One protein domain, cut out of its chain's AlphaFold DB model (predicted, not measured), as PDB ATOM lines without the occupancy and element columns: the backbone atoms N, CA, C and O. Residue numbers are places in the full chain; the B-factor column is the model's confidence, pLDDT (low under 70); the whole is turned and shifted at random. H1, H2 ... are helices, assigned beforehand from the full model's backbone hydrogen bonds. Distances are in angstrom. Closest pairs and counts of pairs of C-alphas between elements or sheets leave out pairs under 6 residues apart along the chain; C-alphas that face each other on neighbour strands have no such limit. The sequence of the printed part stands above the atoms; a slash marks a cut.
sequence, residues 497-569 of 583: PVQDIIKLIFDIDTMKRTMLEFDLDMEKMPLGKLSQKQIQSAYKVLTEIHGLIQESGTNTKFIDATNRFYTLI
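AT A GLANCE: This is residues 497 to 569 of the 583 residues of an uncharacterized protein of Glossina austeni (UniProt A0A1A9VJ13). A helical hairpin of H3 and H4, lying side by side, makes one end of an elongated model, and a thin arm with H1 and H2 makes the other. The long loop of residues 518 to 531 joins the two, and residues 497 to 511 and 514 to 519 of the arm stick out. The printed part has 73 residues with four named helices, H1 to H4 in chain order, and no named strand; its class is all helix. It is only just loose, close to extended, with a radius of gyration of the C-alphas of 16.6 A and spans of 51 by 28 by 21 A.

IN THESE COORDINATES: The longest helix, H3, runs from residue 532 to 550 over 27.2 A, beginning at C-alpha 532 (164.394, 154.966, 97.932). H4, residues 555 to 568, runs 20.0 A and ends at C-alpha 568 (155.349, 149.835, 103.399). H2 holds residues 508 to 517 and is 14.5 A long. H1, residues 497 to 505, is 12.4 A long and begins at C-alpha 497 (167.898, 144.305, 65.735).

HOW THE PARTS SIT: H3 and H4 form a helical hairpin and touch, with 16 pairs of C-alphas within 8 A. Their closest C-alphas, those of Ala 538 and Phe 565, are 5.8 A apart. They run opposite ways at a shallow tilt of 17 degrees. H2 is apart from H3 and from H4. H1 is apart from H3 and H4, and only just apart from H2, with closest C-alphas 8.3 A apart. In H1, H2, H3 and H4 every O i to N i+4 pair is within hydrogen-bond range.

THE WHOLE: The two C-alphas farthest apart, those of Pro 497 and Thr 556, are 52.6 A apart. The printed part has no cut. The link from H2 to H3, 14 residues, is long; those from H1 to H2 and from H3 to H4 are tight. The mean pLDDT of the printed part is 82.4; residue 516 and residues 521 to 528 are under 70.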
ATOM      1  N   PRO A 497     167.816 145.147  64.538       92.50
ATOM      2  CA  PRO A 497     167.898 144.305  65.735       92.50
ATOM      3  C   PRO A 497     168.164 145.088  67.030       92.50
ATOM      4  O   PRO A 497     167.650 144.741  68.088       92.50
ATOM      5  N   VAL A 498     168.942 146.176  66.957       91.38
ATOM      6  CA  VAL A 498     169.222 147.038  68.118       91.38
ATOM      7  C   VAL A 498     167.987 147.860  68.476       91.38
ATOM      8  O   VAL A 498     167.682 148.024  69.654       91.38
ATOM      9  N   GLN A 499     167.249 148.348  67.475       85.19
ATOM     10  CA  GLN A 499     165.985 149.047  67.707       85.19
ATOM     11  C   GLN A 499     164.948 148.130  68.357       85.19
ATOM     12  O   GLN A 499     164.254 148.568  69.267       85.19
ATOM     13  N   ASP A 500     164.863 146.874  67.923       85.31
ATOM     14  CA  ASP A 500     163.918 145.900  68.469       85.31
ATOM     15  C   ASP A 500     164.261 145.533  69.916       85.31
ATOM     16  O   ASP A 500     163.370 145.497  70.762       85.31
ATOM     17  N   ILE A 501     165.550 145.374  70.242       91.75
ATOM     18  CA  ILE A 501     166.000 145.194  71.631       91.75
ATOM     19  C   ILE A 501     165.646 146.420  72.477       91.75
ATOM     20  O   ILE A 501     165.115 146.263  73.573       91.75
ATOM     21  N   ILE A 502     165.901 147.638  71.982       88.00
ATOM     22  CA  ILE A 502     165.563 148.876  72.700       88.00
ATOM     23  C   ILE A 502     164.049 148.968  72.927       88.00
ATOM     24  O   ILE A 502     163.622 149.250  74.043       88.00
ATOM     25  N   LYS A 503     163.230 148.684  71.907       83.75
ATOM     26  CA  LYS A 503     161.766 148.653  72.035       83.75
ATOM     27  C   LYS A 503     161.317 147.630  73.071       83.75
ATOM     28  O   LYS A 503     160.445 147.946  73.864       83.75
ATOM     29  N   LEU A 504     161.932 146.449  73.095       84.44
ATOM     30  CA  LEU A 504     161.612 145.401  74.059       84.44
ATOM     31  C   LEU A 504     161.946 145.818  75.501       84.44
ATOM     32  O   LEU A 504     161.116 145.652  76.390       84.44
ATOM     33  N   ILE A 505     163.141 146.368  75.748       87.19
ATOM     34  CA  ILE A 505     163.579 146.730  77.110       87.19
ATOM     35  C   ILE A 505     162.971 148.043  77.622       87.19
ATOM     36  O   ILE A 505     162.973 148.253  78.828       87.19
ATOM     37  N   PHE A 506     162.473 148.922  76.744       81.94
ATOM     38  CA  PHE A 506     161.798 150.178  77.106       81.94
ATOM     39  C   PHE A 506     160.272 150.123  76.914       81.94
ATOM     40  O   PHE A 506     159.605 151.156  76.995       81.94
ATOM     41  N   ASP A 507     159.693 148.939  76.693       80.44
ATOM     42  CA  ASP A 507     158.241 148.768  76.649       80.44
ATOM     43  C   ASP A 507     157.645 148.897  78.060       80.44
ATOM     44  O   ASP A 507     157.575 147.943  78.845       80.44
ATOM     45  N   ILE A 508     157.183 150.111  78.370       78.00
ATOM     46  CA  ILE A 508     156.536 150.438  79.640       78.00
ATOM     47  C   ILE A 508     155.292 149.575  79.858       78.00
ATOM     48  O   ILE A 508     155.024 149.199  80.996       78.00
ATOM     49  N   ASP A 509     154.524 149.251  78.819       75.31
ATOM     50  CA  ASP A 509     153.285 148.485  78.969       75.31
ATOM     51  C   ASP A 509     153.558 147.023  79.300       75.31
ATOM     52  O   ASP A 509     152.859 146.447  80.140       75.31
ATOM     53  N   THR A 510     154.622 146.449  78.740       79.69
ATOM     54  CA  THR A 510     155.126 145.142  79.172       79.69
ATOM     55  C   THR A 510     155.595 145.191  80.629       79.69
ATOM     56  O   THR A 510     155.169 144.352  81.420       79.69
ATOM     57  N   MET A 511     156.344 146.223  81.045       76.62
ATOM     58  CA  MET A 511     156.703 146.396  82.464       76.62
ATOM     59  C   MET A 511     155.469 146.526  83.368       76.62
ATOM     60  O   MET A 511     155.427 145.910  84.434       76.62
ATOM     61  N   LYS A 512     154.438 147.280  82.948       71.00
ATOM     62  CA  LYS A 512     153.190 147.434  83.714       71.00
ATOM     63  C   LYS A 512     152.500 146.093  83.928       71.00
ATOM     64  O   LYS A 512     152.042 145.811  85.033       71.00
ATOM     65  N   ARG A 513     152.426 145.270  82.879       74.62
ATOM     66  CA  ARG A 513     151.805 143.940  82.938       74.62
ATOM     67  C   ARG A 513     152.559 143.019  83.889       74.62
ATOM     68  O   ARG A 513     151.921 142.426  84.749       74.62
ATOM     69  N   THR A 514     153.888 142.980  83.808       79.06
ATOM     70  CA  THR A 514     154.711 142.167  84.713       79.06
ATOM     71  C   THR A 514     154.536 142.588  86.174       79.06
ATOM     72  O   THR A 514     154.412 141.740  87.047       79.06
ATOM     73  N   MET A 515     154.448 143.888  86.474       72.94
ATOM     74  CA  MET A 515     154.228 144.360  87.853       72.94
ATOM     75  C   MET A 515     152.841 143.991  88.399       72.94
ATOM     76  O   MET A 515     152.710 143.674  89.581       72.94
ATOM     77  N   LEU A 516     151.816 143.967  87.541       69.94
ATOM     78  CA  LEU A 516     150.480 143.499  87.921       69.94
ATOM     79  C   LEU A 516     150.459 142.006  88.287       69.94
ATOM     80  O   LEU A 516     149.651 141.614  89.127       69.94
ATOM     81  N   GLU A 517     151.337 141.178  87.709       75.94
ATOM     82  CA  GLU A 517     151.479 139.761  88.093       75.94
ATOM     83  C   GLU A 517     151.988 139.594  89.531       75.94
ATOM     84  O   GLU A 517     151.632 138.627  90.200       75.94
ATOM     85  N   PHE A 518     152.751 140.569  90.031       76.06
ATOM     86  CA  PHE A 518     153.199 140.641  91.424       76.06
ATOM     87  C   PHE A 518     152.172 141.306  92.359       76.06
ATOM     88  O   PHE A 518     152.509 141.682  93.480       76.06
ATOM     89  N   ASP A 519     150.920 141.474  91.912       75.75
ATOM     90  CA  ASP A 519     149.847 142.166  92.635       75.75
ATOM     91  C   ASP A 519     150.217 143.620  93.033       75.75
ATOM     92  O   ASP A 519     149.677 144.175  93.995       75.75
ATOM     93  N   LEU A 520     151.120 144.272  92.286       70.94
ATOM     94  CA  LEU A 520     151.457 145.687  92.457       70.94
ATOM     95  C   LEU A 520     150.568 146.537  91.542       70.94
ATOM     96  O   LEU A 520     150.662 146.493  90.316       70.94
ATOM     97  N   ASP A 521     149.672 147.322  92.138       59.62
ATOM     98  CA  ASP A 521     148.725 148.153  91.390       59.62
ATOM     99  C   ASP A 521     149.350 149.483  90.977       59.62
ATOM    100  O   ASP A 521     149.271 150.468  91.712       59.62
ATOM    101  N   MET A 522     149.908 149.511  89.767       58.34
ATOM    102  CA  MET A 522     150.501 150.703  89.158       58.34
ATOM    103  C   MET A 522     149.496 151.787  88.731       58.34
ATOM    104  O   MET A 522     149.940 152.868  88.351       58.34
ATOM    105  N   GLU A 523     148.177 151.545  88.796       54.38
ATOM    106  CA  GLU A 523     147.120 152.543  88.526       54.38
ATOM    107  C   GLU A 523     146.707 153.321  89.784       54.38
ATOM    108  O   GLU A 523     146.271 154.471  89.689       54.38
ATOM    109  N   LYS A 524     146.944 152.767  90.982       54.56
ATOM    110  CA  LYS A 524     146.923 153.529  92.248       54.56
ATOM    111  C   LYS A 524     148.307 153.894  92.802       54.56
ATOM    112  O   LYS A 524     148.383 154.815  93.617       54.56
ATOM    113  N   MET A 525     149.381 153.282  92.291       52.28
ATOM    114  CA  MET A 525     150.777 153.749  92.397       52.28
ATOM    115  C   MET A 525     151.233 154.894  91.452       52.28
ATOM    116  O   MET A 525     152.344 155.373  91.663       52.28
ATOM    117  N   PRO A 526     150.486 155.405  90.447       39.62
ATOM    118  CA  PRO A 526     151.025 156.361  89.478       39.62
ATOM    119  C   PRO A 526     151.120 157.768  90.071       39.62
ATOM    120  O   PRO A 526     151.715 158.657  89.474       39.62
ATOM    121  N   LEU A 527     150.541 157.972  91.258       43.84
ATOM    122  CA  LEU A 527     150.555 159.235  91.986       43.84
ATOM    123  C   LEU A 527     151.860 159.485  92.748       43.84
ATOM    124  O   LEU A 527     152.010 160.560  93.318       43.84
ATOM    125  N   GLY A 528     152.813 158.554  92.710       56.16
ATOM    126  CA  GLY A 528     154.212 158.903  92.899       56.16
ATOM    127  C   GLY A 528     155.119 157.706  93.138       56.16
ATOM    128  O   GLY A 528     154.692 156.628  93.556       56.16
ATOM    129  N   LYS A 529     156.397 157.918  92.833       70.38
ATOM    130  CA  LYS A 529     157.452 156.921  92.990       70.38
ATOM    131  C   LYS A 529     157.600 156.630  94.480       70.38
ATOM    132  O   LYS A 529     157.581 157.552  95.290       70.38
ATOM    133  N   LEU A 530     157.745 155.372  94.883       78.62
ATOM    134  CA  LEU A 530     158.144 155.106  96.265       78.62
ATOM    135  C   LEU A 530     159.552 155.667  96.485       78.62
ATOM    136  O   LEU A 530     160.443 155.454  95.664       78.62
ATOM    137  N   SER A 531     159.751 156.363  97.602       83.69
ATOM    138  CA  SER A 531     161.066 156.868  97.996       83.69
ATOM    139  C   SER A 531     162.071 155.721  98.135       83.69
ATOM    140  O   SER A 531     161.748 154.639  98.637       83.69
ATOM    141  N   GLN A 532     163.330 155.959  97.765       85.25
ATOM    142  CA  GLN A 532     164.394 154.966  97.932       85.25
ATOM    143  C   GLN A 532     164.520 154.507  99.397       85.25
ATOM    144  O   GLN A 532     164.764 153.330  99.659       85.25
ATOM    145  N   LYS A 533     164.279 155.407 100.364       87.31
ATOM    146  CA  LYS A 533     164.278 155.084 101.803       87.31
ATOM    147  C   LYS A 533     163.162 154.100 102.168       87.31
ATOM    148  O   LYS A 533     163.375 153.201 102.985       87.31
ATOM    149  N   GLN A 534     161.995 154.246 101.540       88.00
ATOM    150  CA  GLN A 534     160.842 153.365 101.722       88.00
ATOM    151  C   GLN A 534     161.157 151.958 101.204       88.00
ATOM    152  O   GLN A 534     160.956 150.974 101.915       88.00
ATOM    153  N   ILE A 535     161.734 151.869 100.001       88.56
ATOM    154  CA  ILE A 535     162.146 150.605  99.378       88.56
ATOM    155  C   ILE A 535     163.225 149.913 100.222       88.56
ATOM    156  O   ILE A 535     163.098 148.733 100.539       88.56
ATOM    157  N   GLN A 536     164.251 150.645 100.668       91.50
ATOM    158  CA  GLN A 536     165.287 150.105 101.556       91.50
ATOM    159  C   GLN A 536     164.705 149.577 102.873       91.50
ATOM    160  O   GLN A 536     165.136 148.540 103.374       91.50
ATOM    161  N   SER A 537     163.714 150.269 103.436       90.62
ATOM    162  CA  SER A 537     163.024 149.823 104.650       90.62
ATOM    163  C   SER A 537     162.217 148.548 104.406       90.62
ATOM    164  O   SER A 537     162.258 147.640 105.232       90.62
ATOM    165  N   ALA A 538     161.551 148.431 103.254       91.38
ATOM    166  CA  ALA A 538     160.843 147.214 102.868       91.38
ATOM    167  C   ALA A 538     161.799 146.023 102.677       91.38
ATOM    168  O   ALA A 538     161.512 144.935 103.173       91.38
ATOM    169  N   TYR A 539     162.967 146.234 102.059       93.56
ATOM    170  CA  TYR A 539     163.999 145.197 101.945       93.56
ATOM    171  C   TYR A 539     164.491 144.707 103.306       93.56
ATOM    172  O   TYR A 539     164.625 143.503 103.490       93.56
ATOM    173  N   LYS A 540     164.694 145.603 104.283       95.19
ATOM    174  CA  LYS A 540     165.066 145.196 105.651       95.19
ATOM    175  C   LYS A 540     164.024 144.263 106.271       95.19
ATOM    176  O   LYS A 540     164.394 143.283 106.908       95.19
ATOM    177  N   VAL A 541     162.737 144.544 106.056       94.75
ATOM    178  CA  VAL A 541     161.647 143.674 106.524       94.75
ATOM    179  C   VAL A 541     161.665 142.329 105.791       94.75
ATOM    180  O   VAL A 541     161.487 141.301 106.432       94.75
ATOM    181  N   LEU A 542     161.939 142.298 104.483       94.12
ATOM    182  CA  LEU A 542     162.094 141.037 103.744       94.12
ATOM    183  C   LEU A 542     163.292 140.211 104.233       94.12
ATOM    184  O   LEU A 542     163.169 138.998 104.379       94.12
ATOM    185  N   THR A 543     164.430 140.843 104.535       94.56
ATOM    186  CA  THR A 543     165.585 140.164 105.146       94.56
ATOM    187  C   THR A 543     165.225 139.577 106.510       94.56
ATOM    188  O   THR A 543     165.618 138.457 106.822       94.56
ATOM    189  N   GLU A 544     164.439 140.303 107.310       93.62
ATOM    190  CA  GLU A 544     163.933 139.803 108.588       93.62
ATOM    191  C   GLU A 544     163.012 138.590 108.397       93.62
ATOM    192  O   GLU A 544     163.187 137.582 109.077       93.62
ATOM    193  N   ILE A 545     162.082 138.644 107.436       92.62
ATOM    194  CA  ILE A 545     161.209 137.512 107.088       92.62
ATOM    195  C   ILE A 545     162.043 136.305 106.663       92.62
ATOM    196  O   ILE A 545     161.805 135.206 107.152       92.62
ATOM    197  N   HIS A 546     163.059 136.500 105.821       92.25
ATOM    198  CA  HIS A 546     163.951 135.422 105.405       92.25
ATOM    199  C   HIS A 546     164.658 134.760 106.598       92.25
ATOM    200  O   HIS A 546     164.687 133.534 106.688       92.25
ATOM    201  N   GLY A 547     165.156 135.554 107.554       91.38
ATOM    202  CA  GLY A 547     165.718 135.031 108.803       91.38
ATOM    203  C   GLY A 547     164.692 134.241 109.625       91.38
ATOM    204  O   GLY A 547     164.990 133.151 110.108       91.38
ATOM    205  N   LEU A 548     163.448 134.727 109.713       91.12
ATOM    206  CA  LEU A 548     162.364 134.013 110.396       91.12
ATOM    207  C   LEU A 548     162.016 132.678 109.723       91.12
ATOM    208  O   LEU A 548     161.687 131.728 110.432       91.12
ATOM    209  N   ILE A 549     162.092 132.585 108.393       91.31
ATOM    210  CA  ILE A 549     161.881 131.329 107.653       91.31
ATOM    211  C   ILE A 549     162.980 130.322 108.009       91.31
ATOM    212  O   ILE A 549     162.676 129.177 108.340       91.31
ATOM    213  N   GLN A 550     164.245 130.755 108.017       91.06
ATOM    214  CA  GLN A 550     165.379 129.892 108.367       91.06
ATOM    215  C   GLN A 550     165.307 129.380 109.813       91.06
ATOM    216  O   GLN A 550     165.574 128.209 110.076       91.06
ATOM    217  N   GLU A 551     164.908 130.239 110.751       88.69
ATOM    218  CA  GLU A 551     164.835 129.913 112.179       88.69
ATOM    219  C   GLU A 551     163.518 129.229 112.598       88.69
ATOM    220  O   GLU A 551     163.336 128.927 113.778       88.69
ATOM    221  N   SER A 552     162.585 128.976 111.666       81.19
ATOM    222  CA  SER A 552     161.221 128.497 111.968       81.19
ATOM    223  C   SER A 552     160.511 129.367 113.018       81.19
ATOM    224  O   SER A 552     160.050 128.899 114.064       81.19
ATOM    225  N   GLY A 553     160.447 130.671 112.740       77.25
ATOM    226  CA  GLY A 553     159.875 131.685 113.617       77.25
ATOM    227  C   GLY A 553     158.414 131.429 114.010       77.25
ATOM    228  O   GLY A 553     157.661 130.692 113.376       77.25
ATOM    229  N   THR A 554     157.966 132.076 115.088       84.50
ATOM    230  CA  THR A 554     156.568 131.967 115.521       84.50
ATOM    231  C   THR A 554     155.631 132.674 114.540       84.50
ATOM    232  O   THR A 554     155.935 133.762 114.054       84.50
ATOM    233  N   ASN A 555     154.427 132.129 114.343       87.12
ATOM    234  CA  ASN A 555     153.395 132.714 113.471       87.12
ATOM    235  C   ASN A 555     153.101 134.201 113.793       87.12
ATOM    236  O   ASN A 555     152.838 135.012 112.914       87.12
ATOM    237  N   THR A 556     153.225 134.612 115.058       88.56
ATOM    238  CA  THR A 556     153.090 136.020 115.471       88.56
ATOM    239  C   THR A 556     154.129 136.950 114.842       88.56
ATOM    240  O   THR A 556     153.773 138.062 114.456       88.56
ATOM    241  N   LYS A 557     155.388 136.508 114.724       89.44
ATOM    242  CA  LYS A 557     156.467 137.290 114.107       89.44
ATOM    243  C   LYS A 557     156.266 137.388 112.596       89.44
ATOM    244  O   LYS A 557     156.411 138.474 112.045       89.44
ATOM    245  N   PHE A 558     155.834 136.300 111.953       90.62
ATOM    246  CA  PHE A 558     155.469 136.308 110.534       90.62
ATOM    247  C   PHE A 558     154.328 137.275 110.233       90.62
ATOM    248  O   PHE A 558     154.429 138.073 109.305       90.62
ATOM    249  N   ILE A 559     153.263 137.258 111.041       90.94
ATOM    250  CA  ILE A 559     152.128 138.174 110.873       90.94
ATOM    251  C   ILE A 559     152.580 139.630 111.024       90.94
ATOM    252  O   ILE A 559     152.188 140.472 110.218       90.94
ATOM    253  N   ASP A 560     153.403 139.941 112.028       91.31
ATOM    254  CA  ASP A 560     153.920 141.296 112.228       91.31
ATOM    255  C   ASP A 560     154.796 141.763 111.054       91.31
ATOM    256  O   ASP A 560     154.546 142.823 110.479       91.31
ATOM    257  N   ALA A 561     155.773 140.951 110.646       92.44
ATOM    258  CA  ALA A 561     156.660 141.268 109.532       92.44
ATOM    259  C   ALA A 561     155.897 141.416 108.210       92.44
ATOM    260  O   ALA A 561     156.107 142.379 107.472       92.44
ATOM    261  N   THR A 562     154.925 140.541 107.959       93.81
ATOM    262  CA  THR A 562     154.078 140.617 106.766       93.81
ATOM    263  C   THR A 562     153.192 141.871 106.780       93.81
ATOM    264  O   THR A 562     153.083 142.569 105.770       93.81
ATOM    265  N   ASN A 563     152.604 142.226 107.931       92.75
ATOM    266  CA  ASN A 563     151.835 143.467 108.079       92.75
ATOM    267  C   ASN A 563     152.705 144.702 107.813       92.75
ATOM    268  O   ASN A 563     152.252 145.634 107.142       92.75
ATOM    269  N   ARG A 564     153.947 144.720 108.320       92.50
ATOM    270  CA  ARG A 564     154.910 145.801 108.066       92.50
ATOM    271  C   ARG A 564     155.237 145.898 106.580       92.50
ATOM    272  O   ARG A 564     155.121 146.985 106.021       92.50
ATOM    273  N   PHE A 565     155.551 144.778 105.931       93.81
ATOM    274  CA  PHE A 565     155.891 144.750 104.510       93.81
ATOM    275  C   PHE A 565     154.766 145.313 103.630       93.81
ATOM    276  O   PHE A 565     154.982 146.285 102.909       93.81
ATOM    277  N   TYR A 566     153.542 144.795 103.758       91.31
ATOM    278  CA  TYR A 566     152.406 145.275 102.959       91.31
ATOM    279  C   TYR A 566     151.885 146.656 103.358       91.31
ATOM    280  O   TYR A 566     151.073 147.237 102.642       91.31
ATOM    281  N   THR A 567     152.283 147.181 104.519       90.81
ATOM    282  CA  THR A 567     152.021 148.583 104.867       90.81
ATOM    283  C   THR A 567     153.033 149.506 104.186       90.81
ATOM    284  O   THR A 567     152.665 150.600 103.765       90.81
ATOM    285  N   LEU A 568     154.295 149.073 104.069       89.56
ATOM    286  CA  LEU A 568     155.349 149.835 103.399       89.56
ATOM    287  C   LEU A 568     155.192 149.828 101.877       89.56
ATOM    288  O   LEU A 568     155.408 150.867 101.252       89.56
ATOM    289  N   ILE A 569     154.818 148.679 101.308       88.31
ATOM    290  CA  ILE A 569     154.621 148.467  99.873       88.31
ATOM    291  C   ILE A 569     153.146 148.121  99.619       88.31
ATOM    292  O   ILE A 569     152.718 146.998  99.909       88.31
TER     293      ILE A 569